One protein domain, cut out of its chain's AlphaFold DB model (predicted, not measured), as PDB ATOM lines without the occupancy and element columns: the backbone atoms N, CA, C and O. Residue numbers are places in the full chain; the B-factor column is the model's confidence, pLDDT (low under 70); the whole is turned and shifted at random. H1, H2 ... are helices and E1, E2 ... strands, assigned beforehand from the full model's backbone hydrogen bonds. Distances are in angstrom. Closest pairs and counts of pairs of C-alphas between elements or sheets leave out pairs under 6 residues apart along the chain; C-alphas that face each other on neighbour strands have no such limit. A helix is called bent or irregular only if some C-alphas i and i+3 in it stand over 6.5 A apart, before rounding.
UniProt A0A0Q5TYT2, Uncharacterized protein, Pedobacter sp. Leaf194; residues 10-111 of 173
ATOM      1  N   PHE A  10     -28.205   9.672  52.294       88.44
ATOM      2  CA  PHE A  10     -27.321   8.765  51.582       88.44
ATOM      3  C   PHE A  10     -27.394   7.363  52.174       88.44
ATOM      4  O   PHE A  10     -27.421   7.175  53.395       88.44
ATOM      5  N   TYR A  11     -27.393   6.383  51.287       90.00
ATOM      6  CA  TYR A  11     -27.489   4.973  51.600       90.00
ATOM      7  C   TYR A  11     -26.399   4.226  50.861       90.00
ATOM      8  O   TYR A  11     -26.346   4.248  49.634       90.00
ATOM      9  N   GLN A  12     -25.571   3.523  51.616       87.31
ATOM     10  CA  GLN A  12     -24.666   2.543  51.051       87.31
ATOM     11  C   GLN A  12     -25.272   1.165  51.228       87.31
ATOM     12  O   GLN A  12     -25.536   0.736  52.353       87.31
ATOM     13  N   VAL A  13     -25.515   0.487  50.113       87.31
ATOM     14  CA  VAL A  13     -26.122  -0.838  50.114       87.31
ATOM     15  C   VAL A  13     -25.041  -1.885  50.322       87.31
ATOM     16  O   VAL A  13     -24.130  -2.010  49.517       87.31
ATOM     17  N   LEU A  14     -25.154  -2.643  51.408       83.94
ATOM     18  CA  LEU A  14     -24.210  -3.711  51.741       83.94
ATOM     19  C   LEU A  14     -24.657  -5.034  51.132       83.94
ATOM     20  O   LEU A  14     -23.866  -5.789  50.580       83.94
ATOM     21  N   ASN A  15     -25.953  -5.312  51.236       84.31
ATOM     22  CA  ASN A  15     -26.548  -6.529  50.720       84.31
ATOM     23  C   ASN A  15     -28.007  -6.274  50.352       84.31
ATOM     24  O   ASN A  15     -28.677  -5.445  50.976       84.31
ATOM     25  N   VAL A  16     -28.512  -7.023  49.375       87.06
ATOM     26  CA  VAL A  16     -29.919  -7.021  48.994       87.06
ATOM     27  C   VAL A  16     -30.466  -8.437  49.020       87.06
ATOM     28  O   VAL A  16     -29.996  -9.323  48.316       87.06
ATOM     29  N   ASN A  17     -31.531  -8.625  49.793       87.88
ATOM     30  CA  ASN A  17     -32.221  -9.894  49.943       87.88
ATOM     31  C   ASN A  17     -33.691  -9.759  49.541       87.88
ATOM     32  O   ASN A  17     -34.334  -8.730  49.759       87.88
ATOM     33  N   ILE A  18     -34.250 -10.828  48.975       87.38
ATOM     34  CA  ILE A  18     -35.688 -10.916  48.718       87.38
ATOM     35  C   ILE A  18     -36.341 -11.650  49.883       87.38
ATOM     36  O   ILE A  18     -36.139 -12.846  50.079       87.38
ATOM     37  N   GLU A  19     -37.175 -10.937  50.630       87.12
ATOM     38  CA  GLU A  19     -37.922 -11.505  51.741       87.12
ATOM     39  C   GLU A  19     -39.387 -11.698  51.393       87.12
ATOM     40  O   GLU A  19     -40.074 -10.791  50.909       87.12
ATOM     41  N   ARG A  20     -39.897 -12.882  51.717       82.25
ATOM     42  CA  ARG A  20     -41.308 -13.206  51.557       82.25
ATOM     43  C   ARG A  20     -42.079 -12.814  52.811       82.25
ATOM     44  O   ARG A  20     -41.901 -13.409  53.869       82.25
ATOM     45  N   HIS A  21     -42.990 -11.855  52.675       75.75
ATOM     46  CA  HIS A  21     -43.931 -11.479  53.731       75.75
ATOM     47  C   HIS A  21     -45.355 -11.758  53.233       75.75
ATOM     48  O   HIS A  21     -45.934 -11.000  52.450       75.75
ATOM     49  N   GLY A  22     -45.907 -12.899  53.655       78.62
ATOM     50  CA  GLY A  22     -47.174 -13.427  53.146       78.62
ATOM     51  C   GLY A  22     -47.060 -13.904  51.693       78.62
ATOM     52  O   GLY A  22     -46.237 -14.761  51.365       78.62
ATOM     53  N   ASN A  23     -47.889 -13.336  50.813       80.62
ATOM     54  CA  ASN A  23     -47.886 -13.642  49.376       80.62
ATOM     55  C   ASN A  23     -47.018 -12.688  48.546       80.62
ATOM     56  O   ASN A  23     -46.938 -12.849  47.332       80.62
ATOM     57  N   ASN A  24     -46.373 -11.712  49.187       77.19
ATOM     58  CA  ASN A  24     -45.592 -10.694  48.502       77.19
ATOM     59  C   ASN A  24     -44.103 -10.870  48.801       77.19
ATOM     60  O   ASN A  24     -43.710 -11.141  49.938       77.19
ATOM     61  N   ASN A  25     -43.294 -10.650  47.770       81.62
ATOM     62  CA  ASN A  25     -41.846 -10.580  47.870       81.62
ATOM     63  C   ASN A  25     -41.431  -9.113  47.974       81.62
ATOM     64  O   ASN A  25     -41.876  -8.282  47.181       81.62
ATOM     65  N   TYR A  26     -40.581  -8.802  48.945       83.56
ATOM     66  CA  TYR A  26     -40.051  -7.465  49.166       83.56
ATOM     67  C   TYR A  26     -38.534  -7.517  49.044       83.56
ATOM     68  O   TYR A  26     -37.886  -8.285  49.748       83.56
ATOM     69  N   ALA A  27     -37.977  -6.681  48.169       86.94
ATOM     70  CA  ALA A  27     -36.546  -6.415  48.166       86.94
ATOM     71  C   ALA A  27     -36.203  -5.583  49.408       86.94
ATOM     72  O   ALA A  27     -36.722  -4.470  49.578       86.94
ATOM     73  N   ILE A  28     -35.377  -6.146  50.285       89.25
ATOM     74  CA  ILE A  28     -34.893  -5.523  51.513       89.25
ATOM     75  C   ILE A  28     -33.376  -5.433  51.428       89.25
ATOM     76  O   ILE A  28     -32.713  -6.413  51.103       89.25
ATOM     77  N   ALA A  29     -32.851  -4.249  51.710       89.12
ATOM     78  CA  ALA A  29     -31.428  -3.995  51.768       89.12
ATOM     79  C   ALA A  29     -30.969  -3.766  53.202       89.12
ATOM     80  O   ALA A  29     -31.661  -3.098  53.980       89.12
ATOM     81  N   ASP A  30     -29.780  -4.277  53.494       89.00
ATOM     82  CA  ASP A  30     -28.988  -3.890  54.652       89.00
ATOM     83  C   ASP A  30     -28.086  -2.734  54.215       89.00
ATOM     84  O   ASP A  30     -27.387  -2.830  53.203       89.00
ATOM     85  N   VAL A  31     -28.166  -1.611  54.929       88.12
ATOM     86  CA  VAL A  31     -27.534  -0.356  54.514       88.12
ATOM     87  C   VAL A  31     -26.846   0.341  55.675       88.12
ATOM     88  O   VAL A  31     -27.352   0.335  56.802       88.12
ATOM     89  N   PHE A  32     -25.750   1.031  55.371       87.62
ATOM     90  CA  PHE A  32     -25.322   2.166  56.182       87.62
ATOM     91  C   PHE A  32     -26.068   3.412  55.720       87.62
ATOM     92  O   PHE A  32     -26.227   3.656  54.522       87.62
ATOM     93  N   TYR A  33     -26.547   4.201  56.679       88.94
ATOM     94  CA  TYR A  33     -27.296   5.424  56.408       88.94
ATOM     95  C   TYR A  33     -26.531   6.652  56.891       88.94
ATOM     96  O   TYR A  33     -25.975   6.659  57.983       88.94
ATOM     97  N   LYS A  34     -26.539   7.710  56.086       86.25
ATOM     98  CA  LYS A  34     -26.012   9.030  56.424       86.25
ATOM     99  C   LYS A  34     -27.069  10.068  56.075       86.25
ATOM    100  O   LYS A  34     -27.441  10.214  54.915       86.25
ATOM    101  N   GLY A  35     -27.553  10.819  57.060       85.44
ATOM    102  CA  GLY A  35     -28.451  11.947  56.787       85.44
ATOM    103  C   GLY A  35     -27.752  13.057  55.993       85.44
ATOM    104  O   GLY A  35     -26.542  13.219  56.104       85.44
ATOM    105  N   GLU A  36     -28.498  13.871  55.241       79.62
ATOM    106  CA  GLU A  36     -27.906  14.906  54.364       79.62
ATOM    107  C   GLU A  36     -27.009  15.915  55.091       79.62
ATOM    108  O   GLU A  36     -26.028  16.404  54.541       79.62
ATOM    109  N   LYS A  37     -27.342  16.221  56.347       80.12
ATOM    110  CA  LYS A  37     -26.574  17.142  57.200       80.12
ATOM    111  C   LYS A  37     -25.550  16.429  58.082       80.12
ATOM    112  O   LYS A  37     -24.816  17.087  58.815       80.12
ATOM    113  N   ALA A  38     -25.539  15.097  58.074       73.38
ATOM    114  CA  ALA A  38     -24.604  14.319  58.866       73.38
ATOM    115  C   ALA A  38     -23.249  14.278  58.159       73.38
ATOM    116  O   ALA A  38     -23.167  14.137  56.941       73.38
ATOM    117  N   GLN A  39     -22.172  14.373  58.932       69.75
ATOM    118  CA  GLN A  39     -20.823  14.279  58.376       69.75
ATOM    119  C   GLN A  39     -20.442  12.830  58.044       69.75
ATOM    120  O   GLN A  39     -19.717  12.596  57.080       69.75
ATOM    121  N   ARG A  40     -20.962  11.857  58.801       71.62
ATOM    122  CA  ARG A  40     -20.582  10.439  58.727       71.62
ATOM    123  C   ARG A  40     -21.806   9.528  58.625       71.62
ATOM    124  O   ARG A  40     -22.909   9.932  58.996       71.62
ATOM    125  N   PHE A  41     -21.584   8.316  58.120       76.50
ATOM    126  CA  PHE A  41     -22.560   7.233  58.180       76.50
ATOM    127  C   PHE A  41     -22.779   6.777  59.623       76.50
ATOM    128  O   PHE A  41     -21.870   6.805  60.453       76.50
ATOM    129  N   GLU A  42     -24.008   6.376  59.919       79.81
ATOM    130  CA  GLU A  42     -24.354   5.682  61.147       79.81
ATOM    131  C   GLU A  42     -23.633   4.329  61.170       79.81
ATOM    132  O   GLU A  42     -23.647   3.591  60.187       79.81
ATOM    133  N   SER A  43     -23.032   3.983  62.310       71.44
ATOM    134  CA  SER A  43     -22.339   2.702  62.507       71.44
ATOM    135  C   SER A  43     -23.294   1.506  62.584       71.44
ATOM    136  O   SER A  43     -22.870   0.354  62.535       71.44
ATOM    137  N   GLN A  44     -24.596   1.764  62.718       81.31
ATOM    138  CA  GLN A  44     -25.612   0.730  62.795       81.31
ATOM    139  C   GLN A  44     -26.128   0.362  61.402       81.31
ATOM    140  O   GLN A  44     -26.658   1.203  60.673       81.31
ATOM    141  N   ILE A  45     -26.086  -0.935  61.088       85.38
ATOM    142  CA  ILE A  45     -26.754  -1.474  59.904       85.38
ATOM    143  C   ILE A  45     -28.263  -1.286  60.056       85.38
ATOM    144  O   ILE A  45     -28.898  -1.798  60.986       85.38
ATOM    145  N   THR A  46     -28.842  -0.560  59.109       86.56
ATOM    146  CA  THR A  46     -30.279  -0.327  59.023       86.56
ATOM    147  C   THR A  46     -30.865  -1.185  57.913       86.56
ATOM    148  O   THR A  46     -30.245  -1.398  56.880       86.56
ATOM    149  N   ARG A  47     -32.090  -1.678  58.108       87.94
ATOM    150  CA  ARG A  47     -32.812  -2.441  57.084       87.94
ATOM    151  C   ARG A  47     -33.815  -1.535  56.395       87.94
ATOM    152  O   ARG A  47     -34.633  -0.907  57.075       87.94
ATOM    153  N   VAL A  48     -33.789  -1.479  55.066       88.12
ATOM    154  CA  VAL A  48     -34.673  -0.630  54.252       88.12
ATOM    155  C   VAL A  48     -35.337  -1.431  53.134       88.12
ATOM    156  O   VAL A  48     -34.741  -2.316  52.534       88.12
ATOM    157  N   ARG A  49     -36.606  -1.138  52.834       87.88
ATOM    158  CA  ARG A  49     -37.308  -1.720  51.680       87.88
ATOM    159  C   ARG A  49     -36.902  -0.941  50.447       87.88
ATOM    160  O   ARG A  49     -37.070   0.265  50.461       87.88
ATOM    161  N   LEU A  50     -36.485  -1.609  49.379       88.38
ATOM    162  CA  LEU A  50     -36.091  -0.950  48.128       88.38
ATOM    163  C   LEU A  50     -37.254  -0.738  47.157       88.38
ATOM    164  O   LEU A  50     -37.153   0.078  46.248       88.38
ATOM    165  N   GLN A  51     -38.387  -1.422  47.357       86.00
ATOM    166  CA  GLN A  51     -39.567  -1.307  46.487       86.00
ATOM    167  C   GLN A  51     -39.976   0.148  46.164       86.00
ATOM    168  O   GLN A  51     -40.341   0.406  45.015       86.00
ATOM    169  N   PRO A  52     -39.924   1.115  47.105       87.25
ATOM    170  CA  PRO A  52     -40.237   2.498  46.778       87.25
ATOM    171  C   PRO A  52     -39.322   3.147  45.735       87.25
ATOM    172  O   PRO A  52     -39.798   4.027  45.034       87.25
ATOM    173  N   LEU A  53     -38.072   2.710  45.565       88.62
ATOM    174  CA  LEU A  53     -37.168   3.251  44.537       88.62
ATOM    175  C   LEU A  53     -37.654   2.916  43.116       88.62
ATOM    176  O   LEU A  53     -37.565   3.739  42.205       88.62
ATOM    177  N   PHE A  54     -38.235   1.726  42.947       88.12
ATOM    178  CA  PHE A  54     -38.576   1.142  41.645       88.12
ATOM    179  C   PHE A  54     -40.056   1.242  41.275       88.12
ATOM    180  O   PHE A  54     -40.485   0.714  40.248       88.12
ATOM    181  N   ASN A  55     -40.877   1.897  42.094       86.31
ATOM    182  CA  ASN A  55     -42.290   2.040  41.766       86.31
ATOM    183  C   ASN A  55     -42.520   3.070  40.639       86.31
ATOM    184  O   ASN A  55     -41.637   3.841  40.255       86.31
ATOM    185  N   GLN A  56     -43.729   3.079  40.077       86.38
ATOM    186  CA  GLN A  56     -44.062   3.945  38.941       86.38
ATOM    187  C   GLN A  56     -44.008   5.437  39.294       86.38
ATOM    188  O   GLN A  56     -43.578   6.233  38.466       86.38
ATOM    189  N   SER A  57     -44.398   5.805  40.516       88.12
ATOM    190  CA  SER A  57     -44.446   7.198  40.973       88.12
ATOM    191  C   SER A  57     -43.081   7.808  41.290       88.12
ATOM    192  O   SER A  57     -42.955   9.032  41.253       88.12
ATOM    193  N   SER A  58     -42.086   6.984  41.619       90.50
ATOM    194  CA  SER A  58     -40.736   7.419  41.974       90.50
ATOM    195  C   SER A  58     -39.924   7.826  40.750       90.50
ATOM    196  O   SER A  58     -40.169   7.355  39.635       90.50
ATOM    197  N   ILE A  59     -38.957   8.709  40.965       92.75
ATOM    198  CA  ILE A  59     -38.101   9.302  39.938       92.75
ATOM    199  C   ILE A  59     -36.658   8.942  40.289       92.75
ATOM    200  O   ILE A  59     -36.243   9.165  41.420       92.75
ATOM    201  N   GLY A  60     -35.928   8.366  39.337       91.25
ATOM    202  CA  GLY A  60     -34.542   7.941  39.519       91.25
ATOM    203  C   GLY A  60     -34.087   6.956  38.438       91.25
ATOM    204  O   GLY A  60     -34.866   6.660  37.521       91.25
ATOM    205  N   PRO A  61     -32.852   6.441  38.525       89.50
ATOM    206  CA  PRO A  61     -32.251   5.559  37.527       89.50
ATOM    207  C   PRO A  61     -32.813   4.128  37.617       89.50
ATOM    208  O   PRO A  61     -32.184   3.206  38.125       89.50
ATOM    209  N   LYS A  62     -34.030   3.926  37.092       86.44
ATOM    210  CA  LYS A  62     -34.749   2.631  37.113       86.44
ATOM    211  C   LYS A  62     -34.116   1.539  36.245       86.44
ATOM    212  O   LYS A  62     -34.563   0.398  36.292       86.44
ATOM    213  N   GLU A  63     -33.127   1.900  35.437       88.31
ATOM    214  CA  GLU A  63     -32.379   0.977  34.585       88.31
ATOM    215  C   GLU A  63     -31.374   0.144  35.389       88.31
ATOM    216  O   GLU A  63     -30.988  -0.931  34.938       88.31
ATOM    217  N   ILE A  64     -30.991   0.604  36.588       85.44
ATOM    218  CA  ILE A  64     -30.040  -0.091  37.455       85.44
ATOM    219  C   ILE A  64     -30.732  -1.302  38.102       85.44
ATOM    220  O   ILE A  64     -31.702  -1.127  38.849       85.44
ATOM    221  N   PRO A  65     -30.246  -2.530  37.854       86.94
ATOM    222  CA  PRO A  65     -30.740  -3.727  38.517       86.94
ATOM    223  C   PRO A  65     -30.561  -3.652  40.038       86.94
ATOM    224  O   PRO A  65     -29.559  -3.143  40.541       86.94
ATOM    225  N   ILE A  66     -31.531  -4.190  40.782       85.38
ATOM    226  CA  ILE A  66     -31.546  -4.174  42.254       85.38
ATOM    227  C   ILE A  66     -30.277  -4.801  42.854       85.38
ATOM    228  O   ILE A  66     -29.773  -4.327  43.868       85.38
ATOM    229  N   ASP A  67     -29.767  -5.855  42.228       79.50
ATOM    230  CA  ASP A  67     -28.555  -6.590  42.596       79.50
ATOM    231  C   ASP A  67     -27.264  -5.788  42.389       79.50
ATOM    232  O   ASP A  67     -26.266  -6.066  43.049       79.50
ATOM    233  N   LEU A  68     -27.285  -4.761  41.536       84.62
ATOM    234  CA  LEU A  68     -26.132  -3.888  41.306       84.62
ATOM    235  C   LEU A  68     -26.121  -2.656  42.212       84.62
ATOM    236  O   LEU A  68     -25.137  -1.923  42.212       84.62
ATOM    237  N   LEU A  69     -27.165  -2.433  43.018       84.62
ATOM    238  CA  LEU A  69     -27.233  -1.281  43.921       84.62
ATOM    239  C   LEU A  69     -26.131  -1.267  44.983       84.62
ATOM    240  O   LEU A  69     -25.816  -0.197  45.491       84.62
ATOM    241  N   THR A  70     -25.532  -2.416  45.300       84.12
ATOM    242  CA  THR A  70     -24.377  -2.501  46.207       84.12
ATOM    243  C   THR A  70     -23.182  -1.695  45.709       84.12
ATOM    244  O   THR A  70     -22.398  -1.216  46.516       84.12
ATOM    245  N   ARG A  71     -23.070  -1.489  44.392       81.38
ATOM    246  CA  ARG A  71     -21.954  -0.783  43.747       81.38
ATOM    247  C   ARG A  71     -22.049   0.736  43.811       81.38
ATOM    248  O   ARG A  71     -21.119   1.420  43.394       81.38
ATOM    249  N   TYR A  72     -23.170   1.261  44.293       83.12
ATOM    250  CA  TYR A  72     -23.471   2.682  44.251       83.12
ATOM    251  C   TYR A  72     -23.808   3.205  45.641       83.12
ATOM    252  O   TYR A  72     -24.371   2.499  46.482       83.12
ATOM    253  N   ILE A  73     -23.548   4.494  45.850       87.56
ATOM    254  CA  ILE A  73     -24.219   5.227  46.920       87.56
ATOM    255  C   ILE A  73     -25.547   5.727  46.366       87.56
ATOM    256  O   ILE A  73     -25.587   6.443  45.369       87.56
ATOM    257  N   ILE A  74     -26.639   5.357  47.023       90.50
ATOM    258  CA  ILE A  74     -27.974   5.850  46.701       90.50
ATOM    259  C   ILE A  74     -28.194   7.142  47.480       90.50
ATOM    260  O   ILE A  74     -28.090   7.143  48.709       90.50
ATOM    261  N   HIS A  75     -28.562   8.223  46.801       91.62
ATOM    262  CA  HIS A  75     -28.996   9.452  47.462       91.62
ATOM    263  C   HIS A  75     -30.489   9.656  47.220       91.62
ATOM    264  O   HIS A  75     -30.981   9.689  46.096       91.62
ATOM    265  N   ILE A  76     -31.239   9.722  48.317       93.19
ATOM    266  CA  ILE A  76     -32.659  10.058  48.326       93.19
ATOM    267  C   ILE A  76     -32.794  11.537  48.676       93.19
ATOM    268  O   ILE A  76     -32.503  11.913  49.811       93.19
ATOM    269  N   HIS A  77     -33.292  12.328  47.725       91.31
ATOM    270  CA  HIS A  77     -33.478  13.784  47.835       91.31
ATOM    271  C   HIS A  77     -34.869  14.169  48.329       91.31
ATOM    272  O   HIS A  77     -35.048  15.164  49.024       91.31
ATOM    273  N   ASP A  78     -35.881  13.393  47.938       91.56
ATOM    274  CA  ASP A  78     -37.270  13.653  48.302       91.56
ATOM    275  C   ASP A  78     -37.996  12.346  48.608       91.56
ATOM    276  O   ASP A  78     -37.814  11.327  47.933       91.56
ATOM    277  N   LEU A  79     -38.837  12.389  49.636       90.44
ATOM    278  CA  LEU A  79     -39.609  11.260  50.129       90.44
ATOM    279  C   LEU A  79     -41.014  11.737  50.501       90.44
ATOM    280  O   LEU A  79     -41.233  12.337  51.553       90.44
ATOM    281  N   GLN A  80     -41.988  11.396  49.665       88.31
ATOM    282  CA  GLN A  80     -43.390  11.760  49.857       88.31
ATOM    283  C   GLN A  80     -44.234  10.518  50.111       88.31
ATOM    284  O   GLN A  80     -44.103   9.509  49.423       88.31
ATOM    285  N   VAL A  81     -45.155  10.582  51.069       84.06
ATOM    286  CA  VAL A  81     -46.138   9.512  51.280       84.06
ATOM    287  C   VAL A  81     -47.323   9.766  50.354       84.06
ATOM    288  O   VAL A  81     -48.057  10.731  50.535       84.06
ATOM    289  N   THR A  82     -47.517   8.911  49.350       72.94
ATOM    290  CA  THR A  82     -48.547   9.104  48.317       72.94
ATOM    291  C   THR A  82     -49.887   8.483  48.666       72.94
ATOM    292  O   THR A  82     -50.901   8.880  48.102       72.94
ATOM    293  N   ASN A  83     -49.921   7.479  49.545       65.62
ATOM    294  CA  ASN A  83     -51.191   6.903  49.966       65.62
ATOM    295  C   ASN A  83     -51.105   6.247  51.348       65.62
ATOM    296  O   ASN A  83     -50.225   5.420  51.596       65.62
ATOM    297  N   GLN A  84     -52.052   6.607  52.214       61.06
ATOM    298  CA  GLN A  84     -52.321   6.001  53.523       61.06
ATOM    299  C   GLN A  84     -53.673   5.269  53.477       61.06
ATOM    300  O   GLN A  84     -54.532   5.479  54.325       61.06
ATOM    301  N   ILE A  85     -53.903   4.425  52.464       54.38
ATOM    302  CA  ILE A  85     -55.132   3.602  52.427       54.38
ATOM    303  C   ILE A  85     -55.164   2.654  53.638       54.38
ATOM    304  O   ILE A  85     -56.224   2.344  54.171       54.38
ATOM    305  N   ASP A  86     -53.986   2.217  54.086       55.56
ATOM    306  CA  ASP A  86     -53.794   1.344  55.233       55.56
ATOM    307  C   ASP A  86     -52.625   1.901  56.073       55.56
ATOM    308  O   ASP A  86     -51.532   2.094  55.523       55.56
ATOM    309  N   PRO A  87     -52.801   2.166  57.385       55.88
ATOM    310  CA  PRO A  87     -51.723   2.642  58.258       55.88
ATOM    311  C   PRO A  87     -50.514   1.690  58.300       55.88
ATOM    312  O   PRO A  87     -49.416   2.102  58.683       55.88
ATOM    313  N   PHE A  88     -50.684   0.440  57.860       56.47
ATOM    314  CA  PHE A  88     -49.626  -0.563  57.767       56.47
ATOM    315  C   PHE A  88     -48.992  -0.682  56.368       56.47
ATOM    316  O   PHE A  88     -47.947  -1.328  56.231       56.47
ATOM    317  N   LYS A  89     -49.549  -0.036  55.331       62.66
ATOM    318  CA  LYS A  89     -48.999  -0.013  53.961       62.66
ATOM    319  C   LYS A  89     -48.814   1.415  53.463       62.66
ATOM    320  O   LYS A  89     -49.568   1.919  52.636       62.66
ATOM    321  N   LEU A  90     -47.746   2.040  53.944       67.56
ATOM    322  CA  LEU A  90     -47.279   3.316  53.413       67.56
ATOM    323  C   LEU A  90     -46.700   3.104  52.011       67.56
ATOM    324  O   LEU A  90     -45.728   2.365  51.840       67.56
ATOM    325  N   ILE A  91     -47.307   3.755  51.021       76.00
ATOM    326  CA  ILE A  91     -46.745   3.869  49.675       76.00
ATOM    327  C   ILE A  91     -45.986   5.191  49.618       76.00
ATOM    328  O   ILE A  91     -46.551   6.241  49.928       76.00
ATOM    329  N   TYR A  92     -44.713   5.124  49.235       83.88
ATOM    330  CA  TYR A  92     -43.860   6.296  49.089       83.88
ATOM    331  C   TYR A  92     -43.598   6.587  47.616       83.88
ATOM    332  O   TYR A  92     -43.387   5.665  46.831       83.88
ATOM    333  N   LYS A  93     -43.536   7.865  47.271       89.06
ATOM    334  CA  LYS A  93     -42.871   8.381  46.082       89.06
ATOM    335  C   LYS A  93     -41.510   8.910  46.507       89.06
ATOM    336  O   LYS A  93     -41.429   9.702  47.443       89.06
ATOM    337  N   VAL A  94     -40.469   8.460  45.824       91.81
ATOM    338  CA  VAL A  94     -39.079   8.798  46.125       91.81
ATOM    339  C   VAL A  94     -38.459   9.479  44.913       91.81
ATOM    340  O   VAL A  94     -38.679   9.028  43.787       91.81
ATOM    341  N   VAL A  95     -37.692  10.542  45.131       93.44
ATOM    342  CA  VAL A  95     -36.763  11.080  44.131       93.44
ATOM    343  C   VAL A  95     -35.359  10.706  44.571       93.44
ATOM    344  O   VAL A  95     -34.949  11.059  45.677       93.44
ATOM    345  N   TRP A  96     -34.659   9.953  43.732       94.19
ATOM    346  CA  TRP A  96     -33.356   9.397  44.060       94.19
ATOM    347  C   TRP A  96     -32.442   9.352  42.841       94.19
ATOM    348  O   TRP A  96     -32.903   9.271  41.702       94.19
ATOM    349  N   ASP A  97     -31.149   9.367  43.098       91.69
ATOM    350  CA  ASP A  97     -30.096   9.125  42.125       91.69
ATOM    351  C   ASP A  97     -29.024   8.207  42.724       91.69
ATOM    352  O   ASP A  97     -29.119   7.738  43.866       91.69
ATOM    353  N   VAL A  98     -28.042   7.883  41.889       88.19
ATOM    354  CA  VAL A  98     -26.858   7.142  42.297       88.19
ATOM    355  C   VAL A  98     -25.643   8.027  42.142       88.19
ATOM    356  O   VAL A  98     -25.517   8.773  41.171       88.19
ATOM    357  N   ILE A  99     -24.740   7.909  43.099       83.06
ATOM    358  CA  ILE A  99     -23.424   8.513  43.042       83.06
ATOM    359  C   ILE A  99     -22.462   7.376  42.728       83.06
ATOM    360  O   ILE A  99     -22.261   6.462  43.537       83.06
ATOM    361  N   GLU A 100     -21.916   7.420  41.516       67.81
ATOM    362  CA  GLU A 100     -20.708   6.682  41.168       67.81
ATOM    363  C   GLU A 100     -19.556   7.312  41.939       67.81
ATOM    364  O   GLU A 100     -19.387   8.529  41.935       67.81
ATOM    365  N   SER A 101     -18.773   6.501  42.632       52.41
ATOM    366  CA  SER A 101     -17.537   6.994  43.221       52.41
ATOM    367  C   SER A 101     -16.372   6.479  42.411       52.41
ATOM    368  O   SER A 101     -16.174   5.267  42.298       52.41
ATOM    369  N   GLU A 102     -15.578   7.412  41.903       44.62
ATOM    370  CA  GLU A 102     -14.286   7.128  41.280       44.62
ATOM    371  C   GLU A 102     -13.282   6.519  42.286       44.62
ATOM    372  O   GLU A 102     -12.320   5.869  41.886       44.62
ATOM    373  N   GLU A 103     -13.519   6.662  43.598       45.78
ATOM    374  CA  GLU A 103     -12.724   6.022  44.655       45.78
ATOM    375  C   GLU A 103     -13.208   4.595  44.985       45.78
ATOM    376  O   GLU A 103     -12.393   3.756  45.367       45.78
ATOM    377  N   TYR A 104     -14.499   4.271  44.783       45.34
ATOM    378  CA  TYR A 104     -15.051   2.920  45.017       45.34
ATOM    379  C   TYR A 104     -14.845   1.962  43.834       45.34
ATOM    380  O   TYR A 104     -14.917   0.752  44.020       45.34
ATOM    381  N   SER A 105     -14.565   2.458  42.620       41.66
ATOM    382  CA  SER A 105     -14.294   1.598  41.454       41.66
ATOM    383  C   SER A 105     -12.958   0.855  41.536       41.66
ATOM    384  O   SER A 105     -12.781  -0.151  40.853       41.66
ATOM    385  N   ASN A 106     -12.025   1.332  42.365       40.53
ATOM    386  CA  ASN A 106     -10.692   0.740  42.523       40.53
ATOM    387  C   ASN A 106     -10.617  -0.325  43.633       40.53
ATOM    388  O   ASN A 106      -9.578  -0.960  43.786       40.53
ATOM    389  N   SER A 107     -11.698  -0.522  44.391       43.25
ATOM    390  CA  SER A 107     -11.800  -1.440  45.540       43.25
ATOM    391  C   SER A 107     -12.858  -2.537  45.341       43.25
ATOM    392  O   SER A 107     -13.270  -3.210  46.285       43.25
ATOM    393  N   VAL A 108     -13.286  -2.737  44.091       44.97
ATOM    394  CA  VAL A 108     -14.055  -3.910  43.662       44.97
ATOM    395  C   VAL A 108     -13.056  -4.963  43.192       44.97
ATOM    396  O   VAL A 108     -12.354  -4.747  42.203       44.97
ATOM    397  N   ASP A 109     -12.974  -6.090  43.894       45.88
ATOM    398  CA  ASP A 109     -12.135  -7.210  43.465       45.88
ATOM    399  C   ASP A 109     -12.687  -7.884  42.187       45.88
ATOM    400  O   ASP A 109     -13.811  -7.624  41.744       45.88
ATOM    401  N   GLU A 110     -11.911  -8.782  41.569       43.50
ATOM    402  CA  GLU A 110     -12.313  -9.512  40.349       43.50
ATOM    403  C   GLU A 110     -13.586 -10.379  40.524       43.50
ATOM    404  O   GLU A 110     -14.122 -10.898  39.542       43.50
ATOM    405  N   LEU A 111     -14.104 -10.520  41.752       46.66
ATOM    406  CA  LEU A 111     -15.337 -11.233  42.095       46.66
ATOM    407  C   LEU A 111     -16.547 -10.303  42.282       46.66
ATOM    408  O   LEU A 111     -17.666 -10.788  42.476       46.66
TER     409      LEU A 111
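What this domain is: This is residues 10 to 111 of the 173 residues of an uncharacterized protein of Pedobacter sp. Leaf194 (UniProt A0A0Q5TYT2). One five-stranded antiparallel sheet, strongly twisted, curls like part of a barrel that stays open between its edge strands E3 and E5. The short helix H1 lies in that gap, the short helix H2 packs on E1, and a tail without a named element, residues 100 to 111, runs away from one end. The printed part has 102 residues, with named elements in the order E1, E2, E3, H1, H2, E4, E5, and the sheet's order is E3, E2, E1, E4, E5. The class is mostly strand. The whole is compact, with a radius of gyration of the C-alphas of 14.4 A, and spans 45 by 31 by 28 A.

Where its parts are: E1, residues 10 to 21, begins at C-alpha 10 (-27.321, 8.765, 51.582), bends by 81 degrees at residue 14 and is 26.3 A long. E2, residues 24 to 34, bends by 56 degrees at residue 31 and is 28.9 A long. E3, residues 46 to 49, and H1, residues 51 to 54, are short. H2, residues 66 to 71, begins at C-alpha 66 (-31.546, -4.174, 42.254); it is only just irregular, with C-alphas 67 and 70 6.9 A apart. E4, residues 73 to 83, bends by 63 degrees at residue 77 and is 27.2 A long. E5, residues 91 to 99, is 24.7 A long and ends at C-alpha 99 (-23.424, 8.513, 43.042).

How they stand to each other: E1, E2 and E3 form a meander, each strand the antiparallel neighbour of the one before. E1 and E2 are a hairpin, with N 17 and O 28 2.8 A apart, within hydrogen-bond range. E2 and E3 are a hairpin too, with N 29 and O 48 at 2.8 A. E1 is also the antiparallel neighbour of E4, with N 11 and O 74 at 2.8 A. E4 and E5 form a hairpin, with N 80 and O 93 at 2.8 A. E3 and E5 are apart. H1 is on the sheet, at the sheet's level, with a height over the sheet of 3.0 A; its closest C-alphas to E5 are those of Pro 52 and Tyr 92, 5.7 A apart. H2 is on the sheet, and its closest C-alphas to E1 are those of Thr 70 and Val 13, 4.6 A apart. In H2, 0 of 2 O i to N i+4 pairs and 2 of 3 O i to N i+3 pairs are within hydrogen-bond range; H1 is too short for an O i to N i+4 pair.

The domain as a whole: The two C-alphas farthest apart are those of Ile 85 and Glu 110, at 46.4 A. The printed part has no cut. The links E2 to E3 and H1 to H2 are long. The mean pLDDT of the printed part is 78.9; residue 39, residues 83 to 90 and residues 100 to 111 are under 70.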